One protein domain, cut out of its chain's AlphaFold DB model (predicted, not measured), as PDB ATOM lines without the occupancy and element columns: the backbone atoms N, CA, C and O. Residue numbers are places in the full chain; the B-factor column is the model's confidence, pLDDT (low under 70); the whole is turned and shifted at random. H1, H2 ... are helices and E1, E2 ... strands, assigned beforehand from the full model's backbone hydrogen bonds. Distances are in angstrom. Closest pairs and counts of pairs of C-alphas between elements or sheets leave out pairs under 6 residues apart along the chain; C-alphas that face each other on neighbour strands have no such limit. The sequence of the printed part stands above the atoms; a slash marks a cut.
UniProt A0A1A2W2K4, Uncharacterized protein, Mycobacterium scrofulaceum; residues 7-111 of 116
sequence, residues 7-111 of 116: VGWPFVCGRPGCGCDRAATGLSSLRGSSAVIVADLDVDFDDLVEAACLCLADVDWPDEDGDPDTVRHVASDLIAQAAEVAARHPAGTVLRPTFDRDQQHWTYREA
ATOM      1  N   VAL A   7     105.620 162.161 156.445       94.62
ATOM      2  CA  VAL A   7     104.470 163.049 156.231       94.62
ATOM      3  C   VAL A   7     103.557 163.066 157.451       94.62
ATOM      4  O   VAL A   7     103.558 162.140 158.262       94.62
ATOM      5  N   GLY A   8     102.754 164.117 157.597       92.81
ATOM      6  CA  GLY A   8     101.650 164.093 158.551       92.81
ATOM      7  C   GLY A   8     100.602 163.083 158.088       92.81
ATOM      8  O   GLY A   8     100.119 163.194 156.971       92.81
ATOM      9  N   TRP A   9     100.262 162.089 158.910       89.56
ATOM     10  CA  TRP A   9      99.323 161.039 158.498       89.56
ATOM     11  C   TRP A   9      97.896 161.594 158.327       89.56
ATOM     12  O   TRP A   9      97.477 162.393 159.173       89.56
ATOM     13  N   PRO A  10      97.120 161.172 157.306       83.12
ATOM     14  CA  PRO A  10      95.757 161.676 157.100       83.12
ATOM     15  C   PRO A  10      94.791 161.258 158.220       83.12
ATOM     16  O   PRO A  10      93.762 161.899 158.421       83.12
ATOM     17  N   PHE A  11      95.131 160.220 158.996       82.81
ATOM     18  CA  PHE A  11      94.269 159.677 160.048       82.81
ATOM     19  C   PHE A  11      94.915 159.735 161.429       82.81
ATOM     20  O   PHE A  11      95.789 158.945 161.776       82.81
ATOM     21  N   VAL A  12      94.419 160.624 162.282       86.38
ATOM     22  CA  VAL A  12      94.837 160.687 163.686       86.38
ATOM     23  C   VAL A  12      93.783 160.005 164.551       86.38
ATOM     24  O   VAL A  12      92.653 160.480 164.666       86.38
ATOM     25  N   CYS A  13      94.138 158.883 165.187       85.56
ATOM     26  CA  CYS A  13      93.175 158.133 165.991       85.56
ATOM     27  C   CYS A  13      92.633 158.965 167.173       85.56
ATOM     28  O   CYS A  13      93.297 159.853 167.727       85.56
ATOM     29  N   GLY A  14      91.403 158.654 167.585       83.06
ATOM     30  CA  GLY A  14      90.731 159.316 168.707       83.06
ATOM     31  C   GLY A  14      91.176 158.830 170.089       83.06
ATOM     32  O   GLY A  14      90.641 159.289 171.094       83.06
ATOM     33  N   ARG A  15      92.123 157.884 170.174       85.38
ATOM     34  CA  ARG A  15      92.536 157.293 171.452       85.38
ATOM     35  C   ARG A  15      93.402 158.282 172.248       85.38
ATOM     36  O   ARG A  15      94.505 158.608 171.795       85.38
ATOM     37  N   PRO A  16      92.980 158.695 173.459       79.94
ATOM     38  CA  PRO A  16      93.779 159.587 174.293       79.94
ATOM     39  C   PRO A  16      95.157 158.987 174.591       79.94
ATOM     40  O   PRO A  16      95.271 157.809 174.929       79.94
ATOM     41  N   GLY A  17      96.209 159.795 174.454       79.94
ATOM     42  CA  GLY A  17      97.580 159.396 174.789       79.94
ATOM     43  C   GLY A  17      98.269 158.456 173.790       79.94
ATOM     44  O   GLY A  17      99.410 158.073 174.037       79.94
ATOM     45  N   CYS A  18      97.640 158.109 172.658       86.12
ATOM     46  CA  CYS A  18      98.268 157.263 171.634       86.12
ATOM     47  C   CYS A  18      99.487 157.931 170.970       86.12
ATOM     48  O   CYS A  18     100.394 157.244 170.510       86.12
ATOM     49  N   GLY A  19      99.529 159.267 170.922       86.12
ATOM     50  CA  GLY A  19     100.656 160.028 170.376       86.12
ATOM     51  C   GLY A  19     100.709 160.119 168.847       86.12
ATOM     52  O   GLY A  19     101.663 160.683 168.319       86.12
ATOM     53  N   CYS A  20      99.702 159.598 168.141       89.56
ATOM     54  CA  CYS A  20      99.549 159.769 166.691       89.56
ATOM     55  C   CYS A  20      99.337 161.231 166.271       89.56
ATOM     56  O   CYS A  20      99.558 161.561 165.122       89.56
ATOM     57  N   ASP A  21      98.956 162.109 167.196       92.50
ATOM     58  CA  ASP A  21      98.784 163.551 167.003       92.50
ATOM     59  C   ASP A  21     100.092 164.346 167.119       92.50
ATOM     60  O   ASP A  21     100.088 165.567 167.015       92.50
ATOM     61  N   ARG A  22     101.222 163.679 167.356       93.25
ATOM     62  CA  ARG A  22     102.543 164.306 167.535       93.25
ATOM     63  C   ARG A  22     103.654 163.561 166.797       93.25
ATOM     64  O   ARG A  22     104.820 163.647 167.189       93.25
ATOM     65  N   ALA A  23     103.289 162.775 165.788       93.31
ATOM     66  CA  ALA A  23     104.217 161.964 165.018       93.31
ATOM     67  C   ALA A  23     103.923 162.077 163.521       93.31
ATOM     68  O   ALA A  23     102.792 161.861 163.102       93.31
ATOM     69  N   ALA A  24     104.951 162.380 162.733       93.75
ATOM     70  CA  ALA A  24     104.918 162.178 161.289       93.75
ATOM     71  C   ALA A  24     105.195 160.699 160.990       93.75
ATOM     72  O   ALA A  24     105.935 160.056 161.736       93.75
ATOM     73  N   THR A  25     104.635 160.168 159.912       93.62
ATOM     74  CA  THR A  25     104.784 158.768 159.503       93.62
ATOM     75  C   THR A  25     105.752 158.673 158.336       93.62
ATOM     76  O   THR A  25     105.581 159.369 157.335       93.62
ATOM     77  N   GLY A  26     106.763 157.817 158.464       94.44
ATOM     78  CA  GLY A  26     107.668 157.478 157.370       94.44
ATOM     79  C   GLY A  26     106.963 156.704 156.258       94.44
ATOM     80  O   GLY A  26     106.272 155.729 156.544       94.44
ATOM     81  N   LEU A  27     107.146 157.121 155.003       93.56
ATOM     82  CA  LEU A  27     106.466 156.524 153.846       93.56
ATOM     83  C   LEU A  27     106.920 155.092 153.549       93.56
ATOM     84  O   LEU A  27     106.154 154.321 152.991       93.56
ATOM     85  N   SER A  28     108.152 154.726 153.907       91.44
ATOM     86  CA  SER A  28     108.683 153.384 153.639       91.44
ATOM     87  C   SER A  28     108.575 152.461 154.846       91.44
ATOM     88  O   SER A  28     108.366 151.261 154.696       91.44
ATOM     89  N   SER A  29     108.772 152.986 156.058       91.75
ATOM     90  CA  SER A  29     108.803 152.168 157.271       91.75
ATOM     91  C   SER A  29     107.467 152.088 158.007       91.75
ATOM     92  O   SER A  29     107.335 151.257 158.912       91.75
ATOM     93  N   LEU A  30     106.521 152.981 157.690       90.62
ATOM     94  CA  LEU A  30     105.278 153.214 158.436       90.62
ATOM     95  C   LEU A  30     105.499 153.564 159.918       90.62
ATOM     96  O   LEU A  30     104.578 153.507 160.737       90.62
ATOM     97  N   ARG A  31     106.727 153.929 160.312       90.88
ATOM     98  CA  ARG A  31     107.041 154.281 161.699       90.88
ATOM     99  C   ARG A  31     106.772 155.752 161.954       90.88
ATOM    100  O   ARG A  31     107.143 156.626 161.176       90.88
ATOM    101  N   GLY A  32     106.172 156.012 163.112       91.12
ATOM    102  CA  GLY A  32     105.977 157.361 163.620       91.12
ATOM    103  C   GLY A  32     107.273 157.957 164.173       91.12
ATOM    104  O   GLY A  32     107.958 157.327 164.981       91.12
ATOM    105  N   SER A  33     107.564 159.204 163.815       92.81
ATOM    106  CA  SER A  33     108.632 160.011 164.400       92.81
ATOM    107  C   SER A  33     108.095 161.319 164.969       92.81
ATOM    108  O   SER A  33     107.392 162.076 164.304       92.81
ATOM    109  N   SER A  34     108.493 161.627 166.206       93.75
ATOM    110  CA  SER A  34     108.154 162.895 166.873       93.75
ATOM    111  C   SER A  34     109.014 164.083 166.428       93.75
ATOM    112  O   SER A  34     108.874 165.176 166.977       93.75
ATOM    113  N   ALA A  35     109.955 163.868 165.509       93.81
ATOM    114  CA  ALA A  35     110.788 164.903 164.915       93.81
ATOM    115  C   ALA A  35     111.106 164.552 163.461       93.81
ATOM    116  O   ALA A  35     111.389 163.395 163.147       93.81
ATOM    117  N   VAL A  36     111.111 165.561 162.600       94.81
ATOM    118  CA  VAL A  36     111.528 165.452 161.199       94.81
ATOM    119  C   VAL A  36     112.580 166.513 160.910       94.81
ATOM    120  O   VAL A  36     112.650 167.516 161.617       94.81
ATOM    121  N   ILE A  37     113.424 166.283 159.911       95.44
ATOM    122  CA  ILE A  37     114.416 167.257 159.451       95.44
ATOM    123  C   ILE A  37     114.045 167.694 158.038       95.44
ATOM    124  O   ILE A  37     113.723 166.852 157.203       95.44
ATOM    125  N   VAL A  38     114.077 168.998 157.781       96.25
ATOM    126  CA  VAL A  38     113.911 169.547 156.433       96.25
ATOM    127  C   VAL A  38     115.172 169.235 155.640       96.25
ATOM    128  O   VAL A  38     116.281 169.476 156.121       96.25
ATOM    129  N   ALA A  39     115.021 168.682 154.444       93.81
ATOM    130  CA  ALA A  39     116.137 168.288 153.601       93.81
ATOM    131  C   ALA A  39     115.835 168.608 152.140       93.81
ATOM    132  O   ALA A  39     114.700 168.438 151.695       93.81
ATOM    133  N   ASP A  40     116.871 169.014 151.411       92.75
ATOM    134  CA  ASP A  40     116.827 169.072 149.956       92.75
ATOM    135  C   ASP A  40     116.987 167.653 149.411       92.75
ATOM    136  O   ASP A  40     117.925 166.932 149.775       92.75
ATOM    137  N   LEU A  41     116.054 167.249 148.558       90.81
ATOM    138  CA  LEU A  41     116.043 165.948 147.910       90.81
ATOM    139  C   LEU A  41     116.042 166.160 146.396       90.81
ATOM    140  O   LEU A  41     115.295 166.992 145.888       90.81
ATOM    141  N   ASP A  42     116.876 165.400 145.694       91.75
ATOM    142  CA  ASP A  42     116.882 165.335 144.230       91.75
ATOM    143  C   ASP A  42     115.882 164.255 143.796       91.75
ATOM    144  O   ASP A  42     116.248 163.106 143.548       91.75
ATOM    145  N   VAL A  43     114.595 164.590 143.887       90.69
ATOM    146  CA  VAL A  43     113.456 163.696 143.641       90.69
ATOM    147  C   VAL A  43     112.297 164.500 143.070       90.69
ATOM    148  O   VAL A  43     112.050 165.630 143.503       90.69
ATOM    149  N   ASP A  44     111.573 163.912 142.124       94.69
ATOM    150  CA  ASP A  44     110.407 164.555 141.541       94.69
ATOM    151  C   ASP A  44     109.193 164.461 142.474       94.69
ATOM    152  O   ASP A  44     109.018 163.520 143.251       94.69
ATOM    153  N   PHE A  45     108.309 165.456 142.386       94.94
ATOM    154  CA  PHE A  45     107.079 165.475 143.179       94.94
ATOM    155  C   PHE A  45     106.208 164.240 142.901       94.94
ATOM    156  O   PHE A  45     105.671 163.649 143.836       94.94
ATOM    157  N   ASP A  46     106.105 163.821 141.637       96.25
ATOM    158  CA  ASP A  46     105.321 162.646 141.246       96.25
ATOM    159  C   ASP A  46     105.880 161.339 141.836       96.25
ATOM    160  O   ASP A  46     105.089 160.488 142.245       96.25
ATOM    161  N   ASP A  47     107.204 161.209 141.977       95.38
ATOM    162  CA  ASP A  47     107.833 160.044 142.617       95.38
ATOM    163  C   ASP A  47     107.459 159.964 144.106       95.38
ATOM    164  O   ASP A  47     107.195 158.888 144.651       95.38
ATOM    165  N   LEU A  48     107.396 161.115 144.786       95.62
ATOM    166  CA  LEU A  48     106.944 161.188 146.177       95.62
ATOM    167  C   LEU A  48     105.458 160.836 146.309       95.62
ATOM    168  O   LEU A  48     105.073 160.165 147.269       95.62
ATOM    169  N   VAL A  49     104.627 161.269 145.358       97.00
ATOM    170  CA  VAL A  49     103.203 160.905 145.320       97.00
ATOM    171  C   VAL A  49     103.041 159.404 145.105       97.00
ATOM    172  O   VAL A  49     102.243 158.782 145.800       97.00
ATOM    173  N   GLU A  50     103.817 158.798 144.207       95.69
ATOM    174  CA  GLU A  50     103.810 157.347 144.004       95.69
ATOM    175  C   GLU A  50     104.222 156.597 145.279       95.69
ATOM    176  O   GLU A  50     103.533 155.662 145.694       95.69
ATOM    177  N   ALA A  51     105.269 157.056 145.972       94.56
ATOM    178  CA  ALA A  51     105.668 156.494 147.261       94.56
ATOM    179  C   ALA A  51     104.558 156.608 148.325       94.56
ATOM    180  O   ALA A  51     104.346 155.677 149.102       94.56
ATOM    181  N   ALA A  52     103.819 157.720 148.353       95.19
ATOM    182  CA  ALA A  52     102.675 157.888 149.244       95.19
ATOM    183  C   ALA A  52     101.490 156.983 148.862       95.19
ATOM    184  O   ALA A  52     100.866 156.418 149.758       95.19
ATOM    185  N   CYS A  53     101.209 156.774 147.572       94.69
ATOM    186  CA  CYS A  53     100.202 155.806 147.124       94.69
ATOM    187  C   CYS A  53     100.539 154.384 147.591       94.69
ATOM    188  O   CYS A  53      99.668 153.692 148.114       94.69
ATOM    189  N   LEU A  54     101.799 153.958 147.443       92.50
ATOM    190  CA  LEU A  54     102.259 152.643 147.907       92.50
ATOM    191  C   LEU A  54     102.122 152.504 149.429       92.50
ATOM    192  O   LEU A  54     101.626 151.495 149.916       92.50
ATOM    193  N   CYS A  55     102.488 153.548 150.173       92.50
ATOM    194  CA  CYS A  55     102.336 153.611 151.624       92.50
ATOM    195  C   CYS A  55     100.867 153.486 152.078       92.50
ATOM    196  O   CYS A  55     100.575 152.799 153.056       92.50
ATOM    197  N   LEU A  56      99.934 154.130 151.368       91.50
ATOM    198  CA  LEU A  56      98.496 154.016 151.636       91.50
ATOM    199  C   LEU A  56      97.970 152.611 151.304       91.50
ATOM    200  O   LEU A  56      97.231 152.039 152.101       91.50
ATOM    201  N   ALA A  57      98.416 152.015 150.198       89.06
ATOM    202  CA  ALA A  57      98.063 150.643 149.843       89.06
ATOM    203  C   ALA A  57      98.577 149.616 150.875       89.06
ATOM    204  O   ALA A  57      97.856 148.686 151.224       89.06
ATOM    205  N   ASP A  58      99.783 149.806 151.425       88.62
ATOM    206  CA  ASP A  58     100.366 148.920 152.448       88.62
ATOM    207  C   ASP A  58      99.569 148.899 153.765       88.62
ATOM    208  O   ASP A  58      99.651 147.933 154.529       88.62
ATOM    209  N   VAL A  59      98.799 149.956 154.047       87.44
ATOM    210  CA  VAL A  59      97.895 150.016 155.206       87.44
ATOM    211  C   VAL A  59      96.443 149.695 154.852       87.44
ATOM    212  O   VAL A  59      95.567 149.927 155.688       87.44
ATOM    213  N   ASP A  60      96.202 149.177 153.645       86.88
ATOM    214  CA  ASP A  60      94.871 148.861 153.118       86.88
ATOM    215  C   ASP A  60      93.944 150.090 153.157       86.88
ATOM    216  O   ASP A  60      92.798 150.027 153.609       86.88
ATOM    217  N   TRP A  61      94.497 151.258 152.791       84.31
ATOM    218  CA  TRP A  61      93.757 152.511 152.712       84.31
ATOM    219  C   TRP A  61      93.684 153.058 151.283       84.31
ATOM    220  O   TRP A  61      94.723 153.273 150.648       84.31
ATOM    221  N   PRO A  62      92.480 153.433 150.819       77.56
ATOM    222  CA  PRO A  62      91.177 153.024 151.346       77.56
ATOM    223  C   PRO A  62      91.040 151.491 151.286       77.56
ATOM    224  O   PRO A  62      91.883 150.817 150.701       77.56
ATOM    225  N   ASP A  63      89.996 150.961 151.914       75.19
ATOM    226  CA  ASP A  63      89.646 149.541 151.821       75.19
ATOM    227  C   ASP A  63      89.524 149.069 150.356       75.19
ATOM    228  O   ASP A  63      89.449 149.892 149.445       75.19
ATOM    229  N   GLU A  64      89.499 147.747 150.116       65.00
ATOM    230  CA  GLU A  64      89.585 147.101 148.783       65.00
ATOM    231  C   GLU A  64      88.659 147.682 147.681       65.00
ATOM    232  O   GLU A  64      88.919 147.483 146.494       65.00
ATOM    233  N   ASP A  65      87.599 148.410 148.051       70.25
ATOM    234  CA  ASP A  65      86.635 149.056 147.149       70.25
ATOM    235  C   ASP A  65      86.973 150.516 146.792       70.25
ATOM    236  O   ASP A  65      86.202 151.196 146.104       70.25
ATOM    237  N   GLY A  66      88.087 151.048 147.283       73.75
ATOM    238  CA  GLY A  66      88.386 152.456 147.125       73.75
ATOM    239  C   GLY A  66      88.929 152.834 145.749       73.75
ATOM    240  O   GLY A  66      89.687 152.120 145.093       73.75
ATOM    241  N   ASP A  67      88.509 154.013 145.307       85.38
ATOM    242  CA  ASP A  67      88.817 154.556 143.993       85.38
ATOM    243  C   ASP A  67      90.305 154.970 143.878       85.38
ATOM    244  O   ASP A  67      90.778 155.781 144.685       85.38
ATOM    245  N   PRO A  68      91.060 154.473 142.876       85.31
ATOM    246  CA  PRO A  68      92.461 154.840 142.668       85.31
ATOM    247  C   PRO A  68      92.699 156.347 142.505       85.31
ATOM    248  O   PRO A  68      93.736 156.854 142.943       85.31
ATOM    249  N   ASP A  69      91.747 157.077 141.917       89.56
ATOM    250  CA  ASP A  69      91.861 158.532 141.777       89.56
ATOM    251  C   ASP A  69      91.777 159.218 143.149       89.56
ATOM    252  O   ASP A  69      92.523 160.159 143.430       89.56
ATOM    253  N   THR A  70      90.949 158.687 144.052       89.75
ATOM    254  CA  THR A  70      90.867 159.127 145.452       89.75
ATOM    255  C   THR A  70      92.172 158.862 146.211       89.75
ATOM    256  O   THR A  70      92.651 159.752 146.919       89.75
ATOM    257  N   VAL A  71      92.799 157.690 146.031       90.88
ATOM    258  CA  VAL A  71      94.122 157.385 146.619       90.88
ATOM    259  C   VAL A  71      95.152 158.403 146.171       90.88
ATOM    260  O   VAL A  71      95.840 159.002 146.998       90.88
ATOM    261  N   ARG A  72      95.241 158.625 144.855       94.19
ATOM    262  CA  ARG A  72      96.217 159.551 144.283       94.19
ATOM    263  C   ARG A  72      95.971 160.978 144.751       94.19
ATOM    264  O   ARG A  72      96.934 161.699 145.006       94.19
ATOM    265  N   HIS A  73      94.712 161.387 144.884       94.00
ATOM    266  CA  HIS A  73      94.358 162.704 145.398       94.00
ATOM    267  C   HIS A  73      94.846 162.893 146.840       94.00
ATOM    268  O   HIS A  73      95.568 163.848 147.115       94.00
ATOM    269  N   VAL A  74      94.560 161.938 147.731       92.75
ATOM    270  CA  VAL A  74      95.028 162.002 149.126       92.75
ATOM    271  C   VAL A  74      96.550 161.937 149.213       92.75
ATOM    272  O   VAL A  74      97.149 162.737 149.926       92.75
ATOM    273  N   ALA A  75      97.199 161.049 148.459       95.00
ATOM    274  CA  ALA A  75      98.656 160.988 148.385       95.00
ATOM    275  C   ALA A  75      99.259 162.333 147.943       95.00
ATOM    276  O   ALA A  75     100.207 162.822 148.558       95.00
ATOM    277  N   SER A  76      98.668 162.967 146.927       96.44
ATOM    278  CA  SER A  76      99.096 164.280 146.433       96.44
ATOM    279  C   SER A  76      98.963 165.363 147.499       96.44
ATOM    280  O   SER A  76      99.903 166.132 147.696       96.44
ATOM    281  N   ASP A  77      97.851 165.392 148.233       94.56
ATOM    282  CA  ASP A  77      97.634 166.354 149.317       94.56
ATOM    283  C   ASP A  77      98.636 166.166 150.465       94.56
ATOM    284  O   ASP A  77      99.156 167.150 150.999       94.56
ATOM    285  N   LEU A  78      98.966 164.919 150.821       94.00
ATOM    286  CA  LEU A  78      99.967 164.616 151.849       94.00
ATOM    287  C   LEU A  78     101.351 165.151 151.471       94.00
ATOM    288  O   LEU A  78     102.015 165.798 152.288       94.00
ATOM    289  N   ILE A  79     101.781 164.901 150.231       96.62
ATOM    290  CA  ILE A  79     103.075 165.376 149.732       96.62
ATOM    291  C   ILE A  79     103.068 166.897 149.575       96.62
ATOM    292  O   ILE A  79     104.032 167.544 149.982       96.62
ATOM    293  N   ALA A  80     101.989 167.490 149.062       96.00
ATOM    294  CA  ALA A  80     101.866 168.936 148.912       96.00
ATOM    295  C   ALA A  80     101.982 169.659 150.261       96.00
ATOM    296  O   ALA A  80     102.753 170.611 150.378       96.00
ATOM    297  N   GLN A  81     101.295 169.176 151.300       94.31
ATOM    298  CA  GLN A  81     101.392 169.747 152.646       94.31
ATOM    299  C   GLN A  81     102.810 169.625 153.220       94.31
ATOM    300  O   GLN A  81     103.336 170.587 153.786       94.31
ATOM    301  N   ALA A  82     103.456 168.464 153.064       94.81
ATOM    302  CA  ALA A  82     104.830 168.264 153.522       94.81
ATOM    303  C   ALA A  82     105.822 169.180 152.781       94.81
ATOM    304  O   ALA A  82     106.680 169.798 153.415       94.81
ATOM    305  N   ALA A  83     105.668 169.321 151.463       95.19
ATOM    306  CA  ALA A  83     106.481 170.202 150.631       95.19
ATOM    307  C   ALA A  83     106.274 171.683 150.985       95.19
ATOM    308  O   ALA A  83     107.244 172.431 151.082       95.19
ATOM    309  N   GLU A  84     105.036 172.112 151.244       95.50
ATOM    310  CA  GLU A  84     104.732 173.487 151.655       95.50
ATOM    311  C   GLU A  84     105.367 173.825 153.011       95.50
ATOM    312  O   GLU A  84     105.893 174.920 153.215       95.50
ATOM    313  N   VAL A  85     105.353 172.879 153.954       95.12
ATOM    314  CA  VAL A  85     106.076 173.017 155.221       95.12
ATOM    315  C   VAL A  85     107.576 173.105 154.964       95.12
ATOM    316  O   VAL A  85     108.194 174.060 155.421       95.12
ATOM    317  N   ALA A  86     108.155 172.175 154.203       95.19
ATOM    318  CA  ALA A  86     109.582 172.187 153.887       95.19
ATOM    319  C   ALA A  86     110.019 173.508 153.227       95.19
ATOM    320  O   ALA A  86     111.020 174.083 153.635       95.19
ATOM    321  N   ALA A  87     109.228 174.056 152.300       95.44
ATOM    322  CA  ALA A  87     109.516 175.312 151.606       95.44
ATOM    323  C   ALA A  87     109.552 176.550 152.525       95.44
ATOM    324  O   ALA A  87     110.139 177.571 152.166       95.44
ATOM    325  N   ARG A  88     108.926 176.486 153.708       96.56
ATOM    326  CA  ARG A  88     108.914 177.578 154.696       96.56
ATOM    327  C   ARG A  88     110.116 177.575 155.639       96.56
ATOM    328  O   ARG A  88     110.284 178.538 156.384       96.56
ATOM    329  N   HIS A  89     110.940 176.531 155.617       95.88
ATOM    330  CA  HIS A  89     112.053 176.361 156.545       95.88
ATOM    331  C   HIS A  89     113.359 176.050 155.795       95.88
ATOM    332  O   HIS A  89     113.346 175.342 154.794       95.88
ATOM    333  N   PRO A  90     114.520 176.527 156.271       95.69
ATOM    334  CA  PRO A  90     115.804 176.132 155.697       95.69
ATOM    335  C   PRO A  90     116.069 174.627 155.838       95.69
ATOM    336  O   PRO A  90     115.717 174.019 156.856       95.69
ATOM    337  N   ALA A  91     116.788 174.041 154.878       95.19
ATOM    338  CA  ALA A  91     117.328 172.693 155.015       95.19
ATOM    339  C   ALA A  91     118.186 172.565 156.292       95.19
ATOM    340  O   ALA A  91     118.917 173.479 156.678       95.19
ATOM    341  N   GLY A  92     118.076 171.425 156.972       94.62
ATOM    342  CA  GLY A  92     118.689 171.164 158.275       94.62
ATOM    343  C   GLY A  92     117.814 171.536 159.478       94.62
ATOM    344  O   GLY A  92     118.113 171.110 160.595       94.62
ATOM    345  N   THR A  93     116.718 172.272 159.274       96.00
ATOM    346  CA  THR A  93     115.773 172.619 160.346       96.00
ATOM    347  C   THR A  93     115.080 171.369 160.880       96.00
ATOM    348  O   THR A  93     114.509 170.591 160.116       96.00
ATOM    349  N   VAL A  94     115.097 171.176 162.200       96.00
ATOM    350  CA  VAL A  94     114.356 170.092 162.859       96.00
ATOM    351  C   VAL A  94     112.980 170.601 163.270       96.00
ATOM    352  O   VAL A  94     112.876 171.561 164.030       96.00
ATOM    353  N   LEU A  95     111.927 169.926 162.821       96.31
ATOM    354  CA  LEU A  95     110.537 170.266 163.102       96.31
ATOM    355  C   LEU A  95     109.874 169.216 163.997       96.31
ATOM    356  O   LEU A  95     110.173 168.020 163.940       96.31
ATOM    357  N   ARG A  96     108.936 169.673 164.824       96.19
ATOM    358  CA  ARG A  96     108.065 168.858 165.671       96.19
ATOM    359  C   ARG A  96     106.637 168.940 165.120       96.19
ATOM    360  O   ARG A  96     106.042 170.015 165.221       96.19
ATOM    361  N   PRO A  97     106.094 167.849 164.552       95.25
ATOM    362  CA  PRO A  97     104.726 167.827 164.049       95.25
ATOM    363  C   PRO A  97     103.727 167.814 165.210       95.25
ATOM    364  O   PRO A  97     103.977 167.222 166.264       95.25
ATOM    365  N   THR A  98     102.585 168.468 165.038       94.94
ATOM    366  CA  THR A  98     101.435 168.392 165.946       94.94
ATOM    367  C   THR A  98     100.153 168.525 165.132       94.94
ATOM    368  O   THR A  98     100.014 169.458 164.344       94.94
ATOM    369  N   PHE A  99      99.221 167.595 165.300       93.94
ATOM    370  CA  PHE A  99      97.934 167.631 164.619       93.94
ATOM    371  C   PHE A  99      96.966 168.552 165.365       93.94
ATOM    372  O   PHE A  99      96.620 168.292 166.521       93.94
ATOM    373  N   ASP A 100      96.529 169.617 164.699       91.12
ATOM    374  CA  ASP A 100      95.450 170.478 165.167       91.12
ATOM    375  C   ASP A 100      94.114 169.774 164.895       91.12
ATOM    376  O   ASP A 100      93.701 169.593 163.748       91.12
ATOM    377  N   ARG A 101      93.443 169.340 165.967       87.94
ATOM    378  CA  ARG A 101      92.163 168.623 165.877       87.94
ATOM    379  C   ARG A 101      90.985 169.538 165.548       87.94
ATOM    380  O   ARG A 101      90.004 169.036 165.004       87.94
ATOM    381  N   ASP A 102      91.074 170.828 165.864       88.94
ATOM    382  CA  ASP A 102      90.006 171.795 165.603       88.94
ATOM    383  C   ASP A 102      89.994 172.178 164.122       88.94
ATOM    384  O   ASP A 102      88.936 172.280 163.503       88.94
ATOM    385  N   GLN A 103      91.183 172.336 163.539       88.19
ATOM    386  CA  GLN A 103      91.358 172.723 162.141       88.19
ATOM    387  C   GLN A 103      91.659 171.539 161.203       88.19
ATOM    388  O   GLN A 103      91.829 171.745 160.003       88.19
ATOM    389  N   GLN A 104      91.735 170.321 161.748       87.94
ATOM    390  CA  GLN A 104      92.019 169.061 161.048       87.94
ATOM    391  C   GLN A 104      93.246 169.108 160.126       87.94
ATOM    392  O   GLN A 104      93.219 168.586 159.013       87.94
ATOM    393  N   HIS A 105      94.337 169.717 160.585       90.12
ATOM    394  CA  HIS A 105      95.567 169.803 159.802       90.12
ATOM    395  C   HIS A 105      96.822 169.663 160.658       90.12
ATOM    396  O   HIS A 105      96.818 169.840 161.878       90.12
ATOM    397  N   TRP A 106      97.935 169.362 159.995       94.25
ATOM    398  CA  TRP A 106      99.236 169.266 160.639       94.25
ATOM    399  C   TRP A 106      99.909 170.627 160.765       94.25
ATOM    400  O   TRP A 106     100.084 171.351 159.790       94.25
ATOM    401  N   THR A 107     100.350 170.939 161.977       94.38
ATOM    402  CA  THR A 107     101.185 172.100 162.283       94.38
ATOM    403  C   THR A 107     102.597 171.644 162.630       94.38
ATOM    404  O   THR A 107     102.809 170.534 163.128       94.38
ATOM    405  N   TYR A 108     103.578 172.500 162.362       95.06
ATOM    406  CA  TYR A 108     104.986 172.208 162.598       95.06
ATOM    407  C   TYR A 108     105.623 173.369 163.341       95.06
ATOM    408  O   TYR A 108     105.457 174.530 162.971       95.06
ATOM    409  N   ARG A 109     106.362 173.044 164.399       95.12
ATOM    410  CA  ARG A 109     107.179 174.008 165.139       95.12
ATOM    411  C   ARG A 109     108.639 173.608 165.068       95.12
ATOM    412  O   ARG A 109     108.948 172.419 165.149       95.12
ATOM    413  N   GLU A 110     109.528 174.581 164.967       94.69
ATOM    414  CA  GLU A 110     110.959 174.323 165.082       94.69
ATOM    415  C   GLU A 110     111.262 173.738 166.467       94.69
ATOM    416  O   GLU A 110     110.710 174.157 167.488       94.69
ATOM    417  N   ALA A 111     112.084 172.691 166.501       87.50
ATOM    418  CA  ALA A 111     112.612 172.188 167.753       87.50
ATOM    419  C   ALA A 111     113.612 173.218 168.280       87.50
ATOM    420  O   ALA A 111     114.536 173.574 167.552       87.50
TER     421      ALA A 111
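AT A GLANCE: This is residues 7 to 111 of the 116 residues of an uncharacterized protein of Mycobacterium scrofulaceum (UniProt A0A1A2W2K4). A two-stranded hairpin, E2 and E3, lies near residues 78 to 86 of the long helix H2, mainly by way of E3, while the shorter helix H1 crosses H2 over its residues 71 to 79. The short strand E1 is near the middle, its residues 24 to 25 paired antiparallel with residues 7 to 8 and with residues 32 to 33, and two long stretches with no named element, residues 7 to 23 and residues 27 to 44, lie before and after it in the chain. The printed part has 105 residues with two named helices and three named strands, in the order E1, H1, H2, E2, E3; the one sheet has the order E2 - E3 and is antiparallel. The class is mixed, helices and strands, with under half of the residues in named elements. The whole is compact, with a radius of gyration of the C-alphas of 13.7 A and spans of 40 by 38 by 25 A.

IN THESE COORDINATES: E2 holds residues 94 to 100 and is 19.1 A long from first to last C-alpha. E3 holds residues 105 to 110, 16.9 A, and its last C-alpha, of Glu 110, is at (110.959, 174.323, 165.082). H2 holds residues 68 to 87, 28.1 A, from C-alpha 68 at (92.461, 154.840, 142.668) to C-alpha 87 at (109.516, 175.312, 151.606). H1 holds residues 45 to 58, 20.1 A. E1 holds residues 24 to 26, 6.7 A, with C-alpha 24 at (104.918, 162.178, 161.289).

HOW THE PARTS SIT: E2 and E3 form an antiparallel hairpin with 149 degrees between their directions; N 98 and O 107 are 2.8 A apart and N 107 and O 98 are 2.8 A apart, within hydrogen-bond range. The closest C-alphas of H2 and E3, those of Val 85 and Tyr 108, are 7.5 A apart. H2 touches H1 with residues 71 to 79 alone, at a steep tilt of 56 degrees, opposite ways; their closest C-alphas, of Ala 52 and Ala 75, are 5.1 A apart. In H1 and H2 every O i to N i+4 pair is within hydrogen-bond range. E1 pairs with no named strand; the closest C-alphas of E1 and E2, those of Ala 24 and Pro 97, are 6.3 A apart. Residues 36 to 37 pair antiparallel with residues 94 to 95 of E2. H1 is apart from E1, E2 and E3, and E1 is apart from H2 and E3.

THE WHOLE: The two C-alphas farthest apart, those of Asp 65 and Pro 90, are 40.7 A apart. The printed part, residues 7 to 111, has no cut. The link from E1 to H1, 18 residues, is long; that from E2 to E3, 4 residues, is tight. The mean pLDDT of the printed part is 91.2, and residue 64 is under 70.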